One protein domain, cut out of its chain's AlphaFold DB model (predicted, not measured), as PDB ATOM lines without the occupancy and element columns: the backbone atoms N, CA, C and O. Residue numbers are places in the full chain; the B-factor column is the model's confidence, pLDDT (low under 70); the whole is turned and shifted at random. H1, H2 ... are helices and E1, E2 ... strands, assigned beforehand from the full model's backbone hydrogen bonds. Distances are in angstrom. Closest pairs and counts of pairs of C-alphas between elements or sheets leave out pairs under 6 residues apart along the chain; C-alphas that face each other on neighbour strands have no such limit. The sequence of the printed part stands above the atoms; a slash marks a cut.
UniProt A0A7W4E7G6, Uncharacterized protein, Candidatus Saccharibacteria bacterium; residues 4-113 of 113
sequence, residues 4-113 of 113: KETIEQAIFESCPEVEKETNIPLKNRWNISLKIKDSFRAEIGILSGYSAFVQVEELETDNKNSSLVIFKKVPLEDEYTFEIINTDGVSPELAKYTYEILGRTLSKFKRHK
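Overview. This is residues 4 to 113 of the 113 residues of an uncharacterized protein of Candidatus Saccharibacteria bacterium (UniProt A0A7W4E7G6). A strongly twisted six-stranded sheet, its strands side by side in chain order, has two helices packed over one face and the other face bare. H1 lies along E3 and the longer H2 along E4 and E5, with H2 crossing H1 at a steep tilt. The printed part has 110 residues, running H1, E1 to E6, H2; the sheet is antiparallel, the class mixed. It is compact, with a radius of gyration of the C-alphas of 13.6 A, and only just elongated, spanning 44 by 29 by 23 A.

Along the chain. H1, residues 4 to 14, begins at C-alpha 4 (47.592, -18.306, 27.275). E1 is residues 18 to 21, E2 32 to 36, E3 40 to 48 with 25.2 A from first to last C-alpha, E4 51 to 58 with 23.7 A, E5 66 to 73 with 23.3 A, and E6 80 to 85. H2, residues 92 to 111, measures 28.8 A and ends at C-alpha 111 (60.105, -28.230, 27.826).

Arrangement. The strands form a meander, each the antiparallel neighbour of the one before, with E1 and E6 as edge strands. Within hydrogen-bond range are N 19 and O 35 at 2.9 A for E1 and E2, N 34 and O 42 at 2.8 A for E2 and E3, N 43 and O 55 at 2.8 A for E3 and E4, N 54 and O 69 at 2.8 A for E4 and E5, and N 70 and O 83 at 2.8 A for E5 and E6. H1 is on the sheet at a height of 7.8 A, over E3; their closest C-alphas, of Lys 4 and Ile 46, are 6.4 A apart. H2 is on the same face at a height of 8.5 A; its closest C-alphas to E5 are those of Thr 98 and Ser 67, 6.9 A. H2, with residues 100 to 109 alone, touches H1 at a steep tilt of 62 degrees, opposite ways; the closest C-alphas, of Ala 10 and Thr 105, are 5.2 A apart. In H1 and H2 every O i to N i+4 pair is within hydrogen-bond range.

Size, cuts and confidence. The C-alphas farthest apart, of Asp 62 and Leu 76, are 43.8 A apart. The printed part has no cut and no long link. Its mean pLDDT is 83.6, with residue 16 and residues 61 to 64, 87 to 89 and 111 to 113 under 70.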
ATOM      1  N   LYS A   4      48.785 -18.031  26.477       89.56
ATOM      2  CA  LYS A   4      47.592 -18.306  27.275       89.56
ATOM      3  C   LYS A   4      47.326 -19.805  27.427       89.56
ATOM      4  O   LYS A   4      47.096 -20.255  28.538       89.56
ATOM      5  N   GLU A   5      47.417 -20.584  26.353       88.50
ATOM      6  CA  GLU A   5      47.187 -22.037  26.405       88.50
ATOM      7  C   GLU A   5      48.214 -22.736  27.303       88.50
ATOM      8  O   GLU A   5      47.865 -23.625  28.074       88.50
ATOM      9  N   THR A   6      49.483 -22.320  27.242       89.12
ATOM     10  CA  THR A   6      50.531 -22.883  28.106       89.12
ATOM     11  C   THR A   6      50.275 -22.570  29.577       89.12
ATOM     12  O   THR A   6      50.456 -23.441  30.426       89.12
ATOM     13  N   ILE A   7      49.838 -21.346  29.873       90.81
ATOM     14  CA  ILE A   7      49.461 -20.908  31.219       90.81
ATOM     15  C   ILE A   7      48.256 -21.706  31.736       90.81
ATOM     16  O   ILE A   7      48.286 -22.209  32.856       90.81
ATOM     17  N   GLU A   8      47.216 -21.867  30.917       90.94
ATOM     18  CA  GLU A   8      46.035 -22.667  31.260       90.94
ATOM     19  C   GLU A   8      46.418 -24.104  31.598       90.94
ATOM     20  O   GLU A   8      46.072 -24.603  32.667       90.94
ATOM     21  N   GLN A   9      47.187 -24.753  30.720       88.56
ATOM     22  CA  GLN A   9      47.685 -26.102  30.966       88.56
ATOM     23  C   GLN A   9      48.527 -26.174  32.233       88.56
ATOM     24  O   GLN A   9      48.433 -27.154  32.965       88.56
ATOM     25  N   ALA A  10      49.365 -25.162  32.488       88.12
ATOM     26  CA  ALA A  10      50.136 -25.108  33.717       88.12
ATOM     27  C   ALA A  10      49.182 -25.148  34.907       88.12
ATOM     28  O   ALA A  10      49.317 -26.045  35.725       88.12
ATOM     29  N   ILE A  11      48.178 -24.273  34.972       87.25
ATOM     30  CA  ILE A  11      47.245 -24.198  36.105       87.25
ATOM     31  C   ILE A  11      46.447 -25.498  36.285       87.25
ATOM     32  O   ILE A  11      46.397 -26.015  37.401       87.25
ATOM     33  N   PHE A  12      45.914 -26.082  35.207       86.56
ATOM     34  CA  PHE A  12      45.187 -27.357  35.278       86.56
ATOM     35  C   PHE A  12      46.053 -28.527  35.771       86.56
ATOM     36  O   PHE A  12      45.563 -29.399  36.478       86.56
ATOM     37  N   GLU A  13      47.344 -28.554  35.432       82.19
ATOM     38  CA  GLU A  13      48.288 -29.557  35.949       82.19
ATOM     39  C   GLU A  13      48.819 -29.216  37.350       82.19
ATOM     40  O   GLU A  13      49.373 -30.073  38.048       82.19
ATOM     41  N   SER A  14      48.727 -27.945  37.739       70.50
ATOM     42  CA  SER A  14      49.281 -27.434  38.989       70.50
ATOM     43  C   SER A  14      48.411 -27.777  40.173       70.50
ATOM     44  O   SER A  14      48.915 -28.153  41.230       70.50
ATOM     45  N   CYS A  15      47.106 -27.631  39.995       71.94
ATOM     46  CA  CYS A  15      46.231 -27.400  41.119       71.94
ATOM     47  C   CYS A  15      45.125 -28.454  41.140       71.94
ATOM     48  O   CYS A  15      44.360 -28.565  40.181       71.94
ATOM     49  N   PRO A  16      45.038 -29.259  42.215       68.44
ATOM     50  CA  PRO A  16      43.865 -30.088  42.428       68.44
ATOM     51  C   PRO A  16      42.667 -29.168  42.695       68.44
ATOM     52  O   PRO A  16      42.834 -28.124  43.328       68.44
ATOM     53  N   GLU A  17      41.487 -29.565  42.211       83.94
ATOM     54  CA  GLU A  17      40.219 -28.838  42.414       83.94
ATOM     55  C   GLU A  17      40.171 -27.474  41.696       83.94
ATOM     56  O   GLU A  17      39.834 -26.441  42.278       83.94
ATOM     57  N   VAL A  18      40.539 -27.482  40.409       86.50
ATOM     58  CA  VAL A  18      40.346 -26.354  39.490       86.50
ATOM     59  C   VAL A  18      39.082 -26.567  38.671       86.50
ATOM     60  O   VAL A  18      38.971 -27.546  37.933       86.50
ATOM     61  N   GLU A  19      38.172 -25.602  38.727       88.12
ATOM     62  CA  GLU A  19      36.941 -25.595  37.942       88.12
ATOM     63  C   GLU A  19      36.875 -24.354  37.059       88.12
ATOM     64  O   GLU A  19      37.171 -23.241  37.487       88.12
ATOM     65  N   LYS A  20      36.473 -24.529  35.798       88.69
ATOM     66  CA  LYS A  20      36.276 -23.396  34.895       88.69
ATOM     67  C   LYS A  20      34.943 -22.720  35.197       88.69
ATOM     68  O   LYS A  20      33.892 -23.344  35.082       88.69
ATOM     69  N   GLU A  21      34.978 -21.427  35.485       86.12
ATOM     70  CA  GLU A  21      33.775 -20.635  35.704       86.12
ATOM     71  C   GLU A  21      33.242 -20.093  34.371       86.12
ATOM     72  O   GLU A  21      33.937 -19.390  33.634       86.12
ATOM     73  N   THR A  22      31.990 -20.423  34.041       79.31
ATOM     74  CA  THR A  22      31.350 -20.017  32.775       79.31
ATOM     75  C   THR A  22      30.434 -18.803  32.909       79.31
ATOM     76  O   THR A  22      30.112 -18.179  31.902       79.31
ATOM     77  N   ASN A  23      30.018 -18.460  34.131       77.19
ATOM     78  CA  ASN A  23      28.985 -17.452  34.398       77.19
ATOM     79  C   ASN A  23      29.540 -16.168  35.044       77.19
ATOM     80  O   ASN A  23      28.784 -15.393  35.628       77.19
ATOM     81  N   ILE A  24      30.853 -15.940  34.958       77.25
ATOM     82  CA  ILE A  24      31.509 -14.735  35.481       77.25
ATOM     83  C   ILE A  24      31.583 -13.681  34.367       77.25
ATOM     84  O   ILE A  24      32.022 -14.006  33.260       77.25
ATOM     85  N   PRO A  25      31.190 -12.418  34.616       76.81
ATOM     86  CA  PRO A  25      31.403 -11.341  33.658       76.81
ATOM     87  C   PRO A  25      32.904 -11.058  33.523       76.81
ATOM     88  O   PRO A  25      33.528 -10.491  34.417       76.81
ATOM     89  N   LEU A  26      33.489 -11.454  32.393       79.75
ATOM     90  CA  LEU A  26      34.902 -11.225  32.095       79.75
ATOM     91  C   LEU A  26      35.093  -9.899  31.362       79.75
ATOM     92  O   LEU A  26      34.302  -9.537  30.488       79.75
ATOM     93  N   LYS A  27      36.200  -9.206  31.652       74.56
ATOM     94  CA  LYS A  27      36.573  -7.966  30.946       74.56
ATOM     95  C   LYS A  27      36.793  -8.188  29.448       74.56
ATOM     96  O   LYS A  27      36.636  -7.264  28.654       74.56
ATOM     97  N   ASN A  28      37.167  -9.405  29.057       78.38
ATOM     98  CA  ASN A  28      37.373  -9.799  27.672       78.38
ATOM     99  C   ASN A  28      36.840 -11.222  27.452       78.38
ATOM    100  O   ASN A  28      37.147 -12.126  28.223       78.38
ATOM    101  N   ARG A  29      36.085 -11.434  26.364       77.19
ATOM    102  CA  ARG A  29      35.505 -12.739  25.985       77.19
ATOM    103  C   ARG A  29      36.537 -13.851  25.777       77.19
ATOM    104  O   ARG A  29      36.179 -15.021  25.760       77.19
ATOM    105  N   TRP A  30      37.791 -13.478  25.532       80.75
ATOM    106  CA  TRP A  30      38.889 -14.420  25.339       80.75
ATOM    107  C   TRP A  30      39.533 -14.857  26.649       80.75
ATOM    108  O   TRP A  30      40.277 -15.838  26.645       80.75
ATOM    109  N   ASN A  31      39.266 -14.146  27.746       88.94
ATOM    110  CA  ASN A  31      39.758 -14.526  29.056       88.94
ATOM    111  C   ASN A  31      39.007 -15.765  29.541       88.94
ATOM    112  O   ASN A  31      37.921 -16.093  29.058       88.94
ATOM    113  N   ILE A  32      39.599 -16.463  30.499       90.44
ATOM    114  CA  ILE A  32      38.904 -17.496  31.253       90.44
ATOM    115  C   ILE A  32      39.065 -17.222  32.737       90.44
ATOM    116  O   ILE A  32      40.056 -16.633  33.162       90.44
ATOM    117  N   SER A  33      38.087 -17.672  33.507       91.31
ATOM    118  CA  SER A  33      38.121 -17.633  34.956       91.31
ATOM    119  C   SER A  33      38.101 -19.062  35.479       91.31
ATOM    120  O   SER A  33      37.359 -19.910  34.976       91.31
ATOM    121  N   LEU A  34      38.987 -19.330  36.427       91.00
ATOM    122  CA  LEU A  34      39.169 -20.619  37.063       91.00
ATOM    123  C   LEU A  34      38.985 -20.444  38.565       91.00
ATOM    124  O   LEU A  34      39.711 -19.669  39.183       91.00
ATOM    125  N   LYS A  35      38.060 -21.190  39.151       89.81
ATOM    126  CA  LYS A  35      37.900 -21.298  40.595       89.81
ATOM    127  C   LYS A  35      38.819 -22.387  41.125       89.81
ATOM    128  O   LYS A  35      38.954 -23.438  40.502       89.81
ATOM    129  N   ILE A  36      39.468 -22.125  42.252       86.38
ATOM    130  CA  ILE A  36      40.489 -22.988  42.839       86.38
ATOM    131  C   ILE A  36      40.157 -23.191  44.312       86.38
ATOM    132  O   ILE A  36      40.223 -22.235  45.091       86.38
ATOM    133  N   LYS A  37      39.867 -24.442  44.693       80.31
ATOM    134  CA  LYS A  37      39.663 -24.862  46.096       80.31
ATOM    135  C   LYS A  37      38.694 -23.976  46.891       80.31
ATOM    136  O   LYS A  37      38.912 -23.740  48.072       80.31
ATOM    137  N   ASP A  38      37.694 -23.405  46.225       80.75
ATOM    138  CA  ASP A  38      36.741 -22.420  46.765       80.75
ATOM    139  C   ASP A  38      37.310 -21.106  47.336       80.75
ATOM    140  O   ASP A  38      36.563 -20.138  47.448       80.75
ATOM    141  N   SER A  39      38.612 -21.017  47.607       84.88
ATOM    142  CA  SER A  39      39.246 -19.858  48.245       84.88
ATOM    143  C   SER A  39      39.840 -18.854  47.260       84.88
ATOM    144  O   SER A  39      39.988 -17.682  47.605       84.88
ATOM    145  N   PHE A  40      40.185 -19.285  46.043       87.81
ATOM    146  CA  PHE A  40      40.846 -18.432  45.056       87.81
ATOM    147  C   PHE A  40      40.152 -18.483  43.701       87.81
ATOM    148  O   PHE A  40      39.556 -19.491  43.312       87.81
ATOM    149  N   ARG A  41      40.313 -17.408  42.934       90.06
ATOM    150  CA  ARG A  41      40.000 -17.373  41.509       90.06
ATOM    151  C   ARG A  41      41.220 -16.927  40.724       90.06
ATOM    152  O   ARG A  41      41.873 -15.957  41.082       90.06
ATOM    153  N   ALA A  42      41.510 -17.619  39.630       90.69
ATOM    154  CA  ALA A  42      42.501 -17.216  38.649       90.69
ATOM    155  C   ALA A  42      41.810 -16.747  37.361       90.69
ATOM    156  O   ALA A  42      41.111 -17.520  36.705       90.69
ATOM    157  N   GLU A  43      42.017 -15.493  36.973       92.50
ATOM    158  CA  GLU A  43      41.692 -14.992  35.640       92.50
ATOM    159  C   GLU A  43      42.922 -15.112  34.739       92.50
ATOM    160  O   GLU A  43      44.009 -14.647  35.080       92.50
ATOM    161  N   ILE A  44      42.748 -15.718  33.566       93.06
ATOM    162  CA  ILE A  44      43.796 -15.854  32.555       93.06
ATOM    163  C   ILE A  44      43.346 -15.128  31.299       93.06
ATOM    164  O   ILE A  44      42.251 -15.379  30.789       93.06
ATOM    165  N   GLY A  45      44.208 -14.285  30.743       91.62
ATOM    166  CA  GLY A  45      43.878 -13.532  29.541       91.62
ATOM    167  C   GLY A  45      45.066 -13.213  28.652       91.62
ATOM    168  O   GLY A  45      46.224 -13.456  28.989       91.62
ATOM    169  N   ILE A  46      44.754 -12.667  27.478       91.06
ATOM    170  CA  ILE A  46      45.733 -12.201  26.491       91.06
ATOM    171  C   ILE A  46      45.778 -10.676  26.565       91.06
ATOM    172  O   ILE A  46      44.739 -10.024  26.461       91.06
ATOM    173  N   LEU A  47      46.979 -10.116  26.714       87.38
ATOM    174  CA  LEU A  47      47.210  -8.672  26.618       87.38
ATOM    175  C   LEU A  47      47.566  -8.274  25.180       87.38
ATOM    176  O   LEU A  47      47.096  -7.256  24.683       87.38
ATOM    177  N   SER A  48      48.386  -9.079  24.499       85.81
ATOM    178  CA  SER A  48      48.791  -8.863  23.106       85.81
ATOM    179  C   SER A  48      49.220 -10.178  22.444       85.81
ATOM    180  O   SER A  48      49.294 -11.212  23.104       85.81
ATOM    181  N   GLY A  49      49.584 -10.148  21.157       82.62
ATOM    182  CA  GLY A  49      50.100 -11.332  20.451       82.62
ATOM    183  C   GLY A  49      51.326 -11.988  21.107       82.62
ATOM    184  O   GLY A  49      51.562 -13.176  20.899       82.62
ATOM    185  N   TYR A  50      52.066 -11.245  21.935       86.81
ATOM    186  CA  TYR A  50      53.268 -11.718  22.625       86.81
ATOM    187  C   TYR A  50      53.161 -11.634  24.149       86.81
ATOM    188  O   TYR A  50      54.167 -11.796  24.835       86.81
ATOM    189  N   SER A  51      51.973 -11.378  24.704       90.44
ATOM    190  CA  SER A  51      51.812 -11.288  26.155       90.44
ATOM    191  C   SER A  51      50.478 -11.822  26.656       90.44
ATOM    192  O   SER A  51      49.418 -11.596  26.070       90.44
ATOM    193  N   ALA A  52      50.543 -12.514  27.785       93.38
ATOM    194  CA  ALA A  52      49.400 -13.066  28.496       93.38
ATOM    195  C   ALA A  52      49.559 -12.811  29.995       93.38
ATOM    196  O   ALA A  52      50.656 -12.507  30.462       93.38
ATOM    197  N   PHE A  53      48.471 -12.916  30.748       93.19
ATOM    198  CA  PHE A  53      48.492 -12.688  32.185       93.19
ATOM    199  C   PHE A  53      47.750 -13.775  32.953       93.19
ATOM    200  O   PHE A  53      46.863 -14.432  32.405       93.19
ATOM    201  N   VAL A  54      48.108 -13.906  34.228       93.38
ATOM    202  CA  VAL A  54      47.342 -14.606  35.259       93.38
ATOM    203  C   VAL A  54      47.141 -13.652  36.416       93.38
ATOM    204  O   VAL A  54      48.118 -13.199  37.007       93.38
ATOM    205  N   GLN A  55      45.895 -13.366  36.752       92.44
ATOM    206  CA  GLN A  55      45.542 -12.675  37.981       92.44
ATOM    207  C   GLN A  55      44.935 -13.689  38.939       92.44
ATOM    208  O   GLN A  55      43.977 -14.353  38.570       92.44
ATOM    209  N   VAL A  56      45.473 -13.811  40.148       90.06
ATOM    210  CA  VAL A  56      44.895 -14.639  41.210       90.06
ATOM    211  C   VAL A  56      44.292 -13.713  42.255       90.06
ATOM    212  O   VAL A  56      44.980 -12.815  42.735       90.06
ATOM    213  N   GLU A  57      43.027 -13.915  42.597       89.56
ATOM    214  CA  GLU A  57      42.299 -13.191  43.638       89.56
ATOM    215  C   GLU A  57      41.817 -14.143  44.735       89.56
ATOM    216  O   GLU A  57      41.514 -15.309  44.474       89.56
ATOM    217  N   GLU A  58      41.738 -13.635  45.962       89.06
ATOM    218  CA  GLU A  58      41.063 -14.312  47.071       89.06
ATOM    219  C   GLU A  58      39.553 -14.061  47.027       89.06
ATOM    220  O   GLU A  58      39.107 -12.951  46.732       89.06
ATOM    221  N   LEU A  59      38.761 -15.092  47.333       83.56
ATOM    222  CA  LEU A  59      37.298 -15.022  47.311       83.56
ATOM    223  C   LEU A  59      36.676 -14.716  48.682       83.56
ATOM    224  O   LEU A  59      35.603 -14.119  48.727       83.56
ATOM    225  N   GLU A  60      37.318 -15.120  49.782       71.56
ATOM    226  CA  GLU A  60      36.716 -15.083  51.128       71.56
ATOM    227  C   GLU A  60      37.093 -13.861  51.979       71.56
ATOM    228  O   GLU A  60      36.543 -13.666  53.062       71.56
ATOM    229  N   THR A  61      38.018 -13.021  51.521       62.72
ATOM    230  CA  THR A  61      38.499 -11.869  52.286       62.72
ATOM    231  C   THR A  61      37.791 -10.581  51.843       62.72
ATOM    232  O   THR A  61      37.726 -10.257  50.658       62.72
ATOM    233  N   ASP A  62      37.276  -9.796  52.804       60.22
ATOM    234  CA  ASP A  62      36.731  -8.441  52.553       60.22
ATOM    235  C   ASP A  62      37.763  -7.533  51.856       60.22
ATOM    236  O   ASP A  62      37.424  -6.603  51.120       60.22
ATOM    237  N   ASN A  63      39.045  -7.844  52.058       62.47
ATOM    238  CA  ASN A  63      40.159  -7.290  51.313       62.47
ATOM    239  C   ASN A  63      40.427  -8.176  50.094       62.47
ATOM    240  O   ASN A  63      41.099  -9.196  50.212       62.47
ATOM    241  N   LYS A  64      39.915  -7.774  48.924       67.94
ATOM    242  CA  LYS A  64      40.131  -8.446  47.629       67.94
ATOM    243  C   LYS A  64      41.581  -8.316  47.168       67.94
ATOM    244  O   LYS A  64      41.896  -7.620  46.198       67.94
ATOM    245  N   ASN A  65      42.474  -8.955  47.902       83.00
ATOM    246  CA  ASN A  65      43.870  -9.045  47.557       83.00
ATOM    247  C   ASN A  65      43.985  -9.847  46.266       83.00
ATOM    248  O   ASN A  65      43.349 -10.888  46.086       83.00
ATOM    249  N   SER A  66      44.792  -9.334  45.347       87.38
ATOM    250  CA  SER A  66      45.091 -10.035  44.112       87.38
ATOM    251  C   SER A  66      46.554  -9.876  43.763       87.38
ATOM    252  O   SER A  66      47.147  -8.827  44.006       87.38
ATOM    253  N   SER A  67      47.109 -10.924  43.171       91.06
ATOM    254  CA  SER A  67      48.431 -10.902  42.568       91.06
ATOM    255  C   SER A  67      48.304 -11.098  41.067       91.06
ATOM    256  O   SER A  67      47.433 -11.830  40.594       91.06
ATOM    257  N   LEU A  68      49.154 -10.422  40.303       91.81
ATOM    258  CA  LEU A  68      49.133 -10.447  38.848       91.81
ATOM    259  C   LEU A  68      50.506 -10.852  38.327       91.81
ATOM    260  O   LEU A  68      51.509 -10.218  38.632       91.81
ATOM    261  N   VAL A  69      50.539 -11.871  37.477       93.56
ATOM    262  CA  VAL A  69      51.727 -12.275  36.732       93.56
ATOM    263  C   VAL A  69      51.491 -12.000  35.257       93.56
ATOM    264  O   VAL A  69      50.529 -12.495  34.672       93.56
ATOM    265  N   ILE A  70      52.380 -11.230  34.639       93.75
ATOM    266  CA  ILE A  70      52.371 -10.965  33.203       93.75
ATOM    267  C   ILE A  70      53.517 -11.737  32.568       93.75
ATOM    268  O   ILE A  70      54.677 -11.507  32.890       93.75
ATOM    269  N   PHE A  71      53.196 -12.606  31.620       92.62
ATOM    270  CA  PHE A  71      54.155 -13.339  30.804       92.62
ATOM    271  C   PHE A  71      54.316 -12.652  29.453       92.62
ATOM    272  O   PHE A  71      53.328 -12.317  28.793       92.62
ATOM    273  N   LYS A  72      55.562 -12.463  29.022       92.12
ATOM    274  CA  LYS A  72      55.915 -11.838  27.746       92.12
ATOM    275  C   LYS A  72      56.846 -12.778  26.979       92.12
ATOM    276  O   LYS A  72      57.819 -13.284  27.531       92.12
ATOM    277  N   LYS A  73      56.553 -13.013  25.702       88.19
ATOM    278  CA  LYS A  73      57.480 -13.655  24.769       88.19
ATOM    279  C   LYS A  73      58.314 -12.566  24.105       88.19
ATOM    280  O   LYS A  73      57.744 -11.630  23.546       88.19
ATOM    281  N   VAL A  74      59.635 -12.684  24.166       84.19
ATOM    282  CA  VAL A  74      60.523 -11.728  23.498       84.19
ATOM    283  C   VAL A  74      60.429 -11.963  21.985       84.19
ATOM    284  O   VAL A  74      60.590 -13.098  21.535       84.19
ATOM    285  N   PRO A  75      60.096 -10.947  21.168       77.81
ATOM    286  CA  PRO A  75      60.062 -11.114  19.720       77.81
ATOM    287  C   PRO A  75      61.443 -11.503  19.190       77.81
ATOM    288  O   PRO A  75      62.437 -10.925  19.610       77.81
ATOM    289  N   LEU A  76      61.489 -12.433  18.230       73.25
ATOM    290  CA  LEU A  76      62.714 -12.906  17.555       73.25
ATOM    291  C   LEU A  76      63.685 -13.725  18.421       73.25
ATOM    292  O   LEU A  76      64.601 -14.334  17.875       73.25
ATOM    293  N   GLU A  77      63.446 -13.814  19.724       75.25
ATOM    294  CA  GLU A  77      64.175 -14.685  20.636       75.25
ATOM    295  C   GLU A  77      63.267 -15.833  21.083       75.25
ATOM    296  O   GLU A  77      62.045 -15.695  21.190       75.25
ATOM    297  N   ASP A  78      63.851 -16.994  21.366       75.38
ATOM    298  CA  ASP A  78      63.114 -18.084  22.007       75.38
ATOM    299  C   ASP A  78      63.177 -17.939  23.534       75.38
ATOM    300  O   ASP A  78      63.561 -18.842  24.275       75.38
ATOM    301  N   GLU A  79      62.878 -16.734  24.014       82.81
ATOM    302  CA  GLU A  79      62.952 -16.368  25.421       82.81
ATOM    303  C   GLU A  79      61.609 -15.858  25.941       82.81
ATOM    304  O   GLU A  79      60.814 -15.218  25.242       82.81
ATOM    305  N   TYR A  80      61.356 -16.174  27.210       86.50
ATOM    306  CA  TYR A  80      60.151 -15.798  27.933       86.50
ATOM    307  C   TYR A  80      60.565 -14.991  29.155       86.50
ATOM    308  O   TYR A  80      61.376 -15.448  29.961       86.50
ATOM    309  N   THR A  81      59.981 -13.811  29.306       89.75
ATOM    310  CA  THR A  81      60.132 -12.969  30.491       89.75
ATOM    311  C   THR A  81      58.811 -12.897  31.239       89.75
ATOM    312  O   THR A  81      57.741 -13.203  30.702       89.75
ATOM    313  N   PHE A  82      58.877 -12.525  32.512       91.06
ATOM    314  CA  PHE A  82      57.691 -12.331  33.325       91.06
ATOM    315  C   PHE A  82      57.870 -11.153  34.273       91.06
ATOM    316  O   PHE A  82      58.985 -10.757  34.605       91.06
ATOM    317  N   GLU A  83      56.745 -10.612  34.702       91.94
ATOM    318  CA  GLU A  83      56.648  -9.526  35.663       91.94
ATOM    319  C   GLU A  83      55.575  -9.901  36.682       91.94
ATOM    320  O   GLU A  83      54.520 -10.408  36.299       91.94
ATOM    321  N   ILE A  84      55.857  -9.688  37.966       88.44
ATOM    322  CA  ILE A  84      54.900  -9.921  39.046       88.44
ATOM    323  C   ILE A  84      54.513  -8.560  39.619       88.44
ATOM    324  O   ILE A  84      55.379  -7.744  39.924       88.44
ATOM    325  N   ILE A  85      53.214  -8.327  39.748       85.81
ATOM    326  CA  ILE A  85      52.609  -7.094  40.240       85.81
ATOM    327  C   ILE A  85      51.738  -7.453  41.452       85.81
ATOM    328  O   ILE A  85      51.077  -8.494  41.464       85.81
ATOM    329  N   ASN A  86      51.713  -6.567  42.452       74.88
ATOM    330  CA  ASN A  86      50.891  -6.680  43.662       74.88
ATOM    331  C   ASN A  86      51.149  -7.967  44.467       74.88
ATOM    332  O   ASN A  86      50.256  -8.784  44.671       74.88
ATOM    333  N   THR A  87      52.383  -8.162  44.932       65.88
ATOM    334  CA  THR A  87      52.699  -9.166  45.968       65.88
ATOM    335  C   THR A  87      52.852  -8.560  47.359       65.88
ATOM    336  O   THR A  87      52.910  -9.295  48.339       65.88
ATOM    337  N   ASP A  88      52.916  -7.235  47.472       65.12
ATOM    338  CA  ASP A  88      53.063  -6.572  48.763       65.12
ATOM    339  C   ASP A  88      51.713  -6.529  49.487       65.12
ATOM    340  O   ASP A  88      50.735  -5.984  48.980       65.12
ATOM    341  N   GLY A  89      51.654  -7.132  50.678       69.06
ATOM    342  CA  GLY A  89      50.447  -7.163  51.512       69.06
ATOM    343  C   GLY A  89      49.420  -8.245  51.153       69.06
ATOM    344  O   GLY A  89      48.340  -8.254  51.744       69.06
ATOM    345  N   VAL A  90      49.741  -9.162  50.231       80.19
ATOM    346  CA  VAL A  90      48.903 -10.344  49.964       80.19
ATOM    347  C   VAL A  90      49.107 -11.426  51.027       80.19
ATOM    348  O   VAL A  90      50.139 -11.455  51.704       80.19
ATOM    349  N   SER A  91      48.138 -12.330  51.178       84.56
ATOM    350  CA  SER A  91      48.273 -13.450  52.112       84.56
ATOM    351  C   SER A  91      49.425 -14.390  51.708       84.56
ATOM    352  O   SER A  91      49.758 -14.507  50.518       84.56
ATOM    353  N   PRO A  92      50.032 -15.106  52.673       86.12
ATOM    354  CA  PRO A  92      51.015 -16.146  52.380       86.12
ATOM    355  C   PRO A  92      50.494 -17.207  51.401       86.12
ATOM    356  O   PRO A  92      51.243 -17.687  50.548       86.12
ATOM    357  N   GLU A  93      49.215 -17.562  51.499       85.38
ATOM    358  CA  GLU A  93      48.560 -18.543  50.643       85.38
ATOM    359  C   GLU A  93      48.443 -18.044  49.196       85.38
ATOM    360  O   GLU A  93      48.820 -18.774  48.272       85.38
ATOM    361  N   LEU A  94      48.017 -16.791  48.990       86.25
ATOM    362  CA  LEU A  94      47.935 -16.179  47.662       86.25
ATOM    363  C   LEU A  94      49.320 -16.065  47.016       86.25
ATOM    364  O   LEU A  94      49.491 -16.400  45.838       86.25
ATOM    365  N   ALA A  95      50.327 -15.639  47.786       87.38
ATOM    366  CA  ALA A  95      51.707 -15.559  47.317       87.38
ATOM    367  C   ALA A  95      52.230 -16.940  46.899       87.38
ATOM    368  O   ALA A  95      52.721 -17.111  45.781       87.38
ATOM    369  N   LYS A  96      52.073 -17.949  47.767       87.38
ATOM    370  CA  LYS A  96      52.483 -19.332  47.489       87.38
ATOM    371  C   LYS A  96      51.865 -19.841  46.191       87.38
ATOM    372  O   LYS A  96      52.569 -20.410  45.357       87.38
ATOM    373  N   TYR A  97      50.569 -19.618  46.014       85.38
ATOM    374  CA  TYR A  97      49.848 -20.089  44.844       85.38
ATOM    375  C   TYR A  97      50.299 -19.383  43.556       85.38
ATOM    376  O   TYR A  97      50.541 -20.025  42.532       85.38
ATOM    377  N   THR A  98      50.515 -18.070  43.629       88.69
ATOM    378  CA  THR A  98      51.060 -17.272  42.522       88.69
ATOM    379  C   THR A  98      52.432 -17.792  42.077       88.69
ATOM    380  O   THR A  98      52.665 -18.000  40.883       88.69
ATOM    381  N   TYR A  99      53.334 -18.069  43.027       89.19
ATOM    382  CA  TYR A  99      54.655 -18.622  42.720       89.19
ATOM    383  C   TYR A  99      54.597 -20.053  42.168       89.19
ATOM    384  O   TYR A  99      55.413 -20.400  41.312       89.19
ATOM    385  N   GLU A 100      53.640 -20.877  42.600       88.38
ATOM    386  CA  GLU A 100      53.451 -22.221  42.045       88.38
ATOM    387  C   GLU A 100      53.036 -22.168  40.566       88.38
ATOM    388  O   GLU A 100      53.661 -22.829  39.726       88.38
ATOM    389  N   ILE A 101      52.047 -21.329  40.230       87.50
ATOM    390  CA  ILE A 101      51.620 -21.105  38.841       87.50
ATOM    391  C   ILE A 101      52.794 -20.614  37.998       87.50
ATOM    392  O   ILE A 101      53.039 -21.138  36.907       87.50
ATOM    393  N   LEU A 102      53.543 -19.631  38.504       89.38
ATOM    394  CA  LEU A 102      54.724 -19.105  37.831       89.38
ATOM    395  C   LEU A 102      55.747 -20.215  37.555       89.38
ATOM    396  O   LEU A 102      56.139 -20.419  36.405       89.38
ATOM    397  N   GLY A 103      56.151 -20.967  38.580       88.88
ATOM    398  CA  GLY A 103      57.173 -22.007  38.458       88.88
ATOM    399  C   GLY A 103      56.797 -23.106  37.463       88.88
ATOM    400  O   GLY A 103      57.632 -23.543  36.659       88.88
ATOM    401  N   ARG A 104      55.530 -23.527  37.450       88.06
ATOM    402  CA  ARG A 104      55.043 -24.563  36.526       88.06
ATOM    403  C   ARG A 104      54.862 -24.042  35.103       88.06
ATOM    404  O   ARG A 104      55.230 -24.741  34.157       88.06
ATOM    405  N   THR A 105      54.418 -22.796  34.942       89.06
ATOM    406  CA  THR A 105      54.359 -22.132  33.629       89.06
ATOM    407  C   THR A 105      55.760 -22.025  33.016       89.06
ATOM    408  O   THR A 105      55.976 -22.452  31.881       89.06
ATOM    409  N   LEU A 106      56.750 -21.563  33.789       87.75
ATOM    410  CA  LEU A 106      58.149 -21.494  33.347       87.75
ATOM    411  C   LEU A 106      58.725 -22.876  33.005       87.75
ATOM    412  O   LEU A 106      59.470 -23.019  32.036       87.75
ATOM    413  N   SER A 107      58.366 -23.907  33.771       86.62
ATOM    414  CA  SER A 107      58.793 -25.285  33.501       86.62
ATOM    415  C   SER A 107      58.245 -25.809  32.171       86.62
ATOM    416  O   SER A 107      58.965 -26.496  31.445       86.62
ATOM    417  N   LYS A 108      57.006 -25.452  31.809       85.62
ATOM    418  CA  LYS A 108      56.447 -25.768  30.487       85.62
ATOM    419  C   LYS A 108      57.171 -25.024  29.376       85.62
ATOM    420  O   LYS A 108      57.561 -25.663  28.406       85.62
ATOM    421  N   PHE A 109      57.439 -23.727  29.533       82.75
ATOM    422  CA  PHE A 109      58.205 -22.976  28.532       82.75
ATOM    423  C   PHE A 109      59.579 -23.598  28.246       82.75
ATOM    424  O   PHE A 109      59.994 -23.645  27.094       82.75
ATOM    425  N   LYS A 110      60.251 -24.156  29.264       75.19
ATOM    426  CA  LYS A 110      61.536 -24.859  29.095       75.19
ATOM    427  C   LYS A 110      61.433 -26.206  28.377       75.19
ATOM    428  O   LYS A 110      62.384 -26.587  27.713       75.19
ATOM    429  N   ARG A 111      60.320 -26.935  28.508       62.09
ATOM    430  CA  ARG A 111      60.105 -28.230  27.826       62.09
ATOM    431  C   ARG A 111      59.819 -28.094  26.328       62.09
ATOM    432  O   ARG A 111      59.777 -29.104  25.636       62.09
ATOM    433  N   HIS A 112      59.574 -26.875  25.856       56.25
ATOM    434  CA  HIS A 112      59.285 -26.580  24.455       56.25
ATOM    435  C   HIS A 112      60.485 -25.981  23.692       56.25
ATOM    436  O   HIS A 112      60.305 -25.613  22.533       56.25
ATOM    437  N   LYS A 113      61.664 -25.903  24.331       50.84
ATOM    438  CA  LYS A 113      62.975 -25.697  23.692       50.84
ATOM    439  C   LYS A 113      63.562 -27.033  23.258       50.84
ATOM    440  O   LYS A 113      64.174 -27.070  22.172       50.84
TER     441      LYS A 113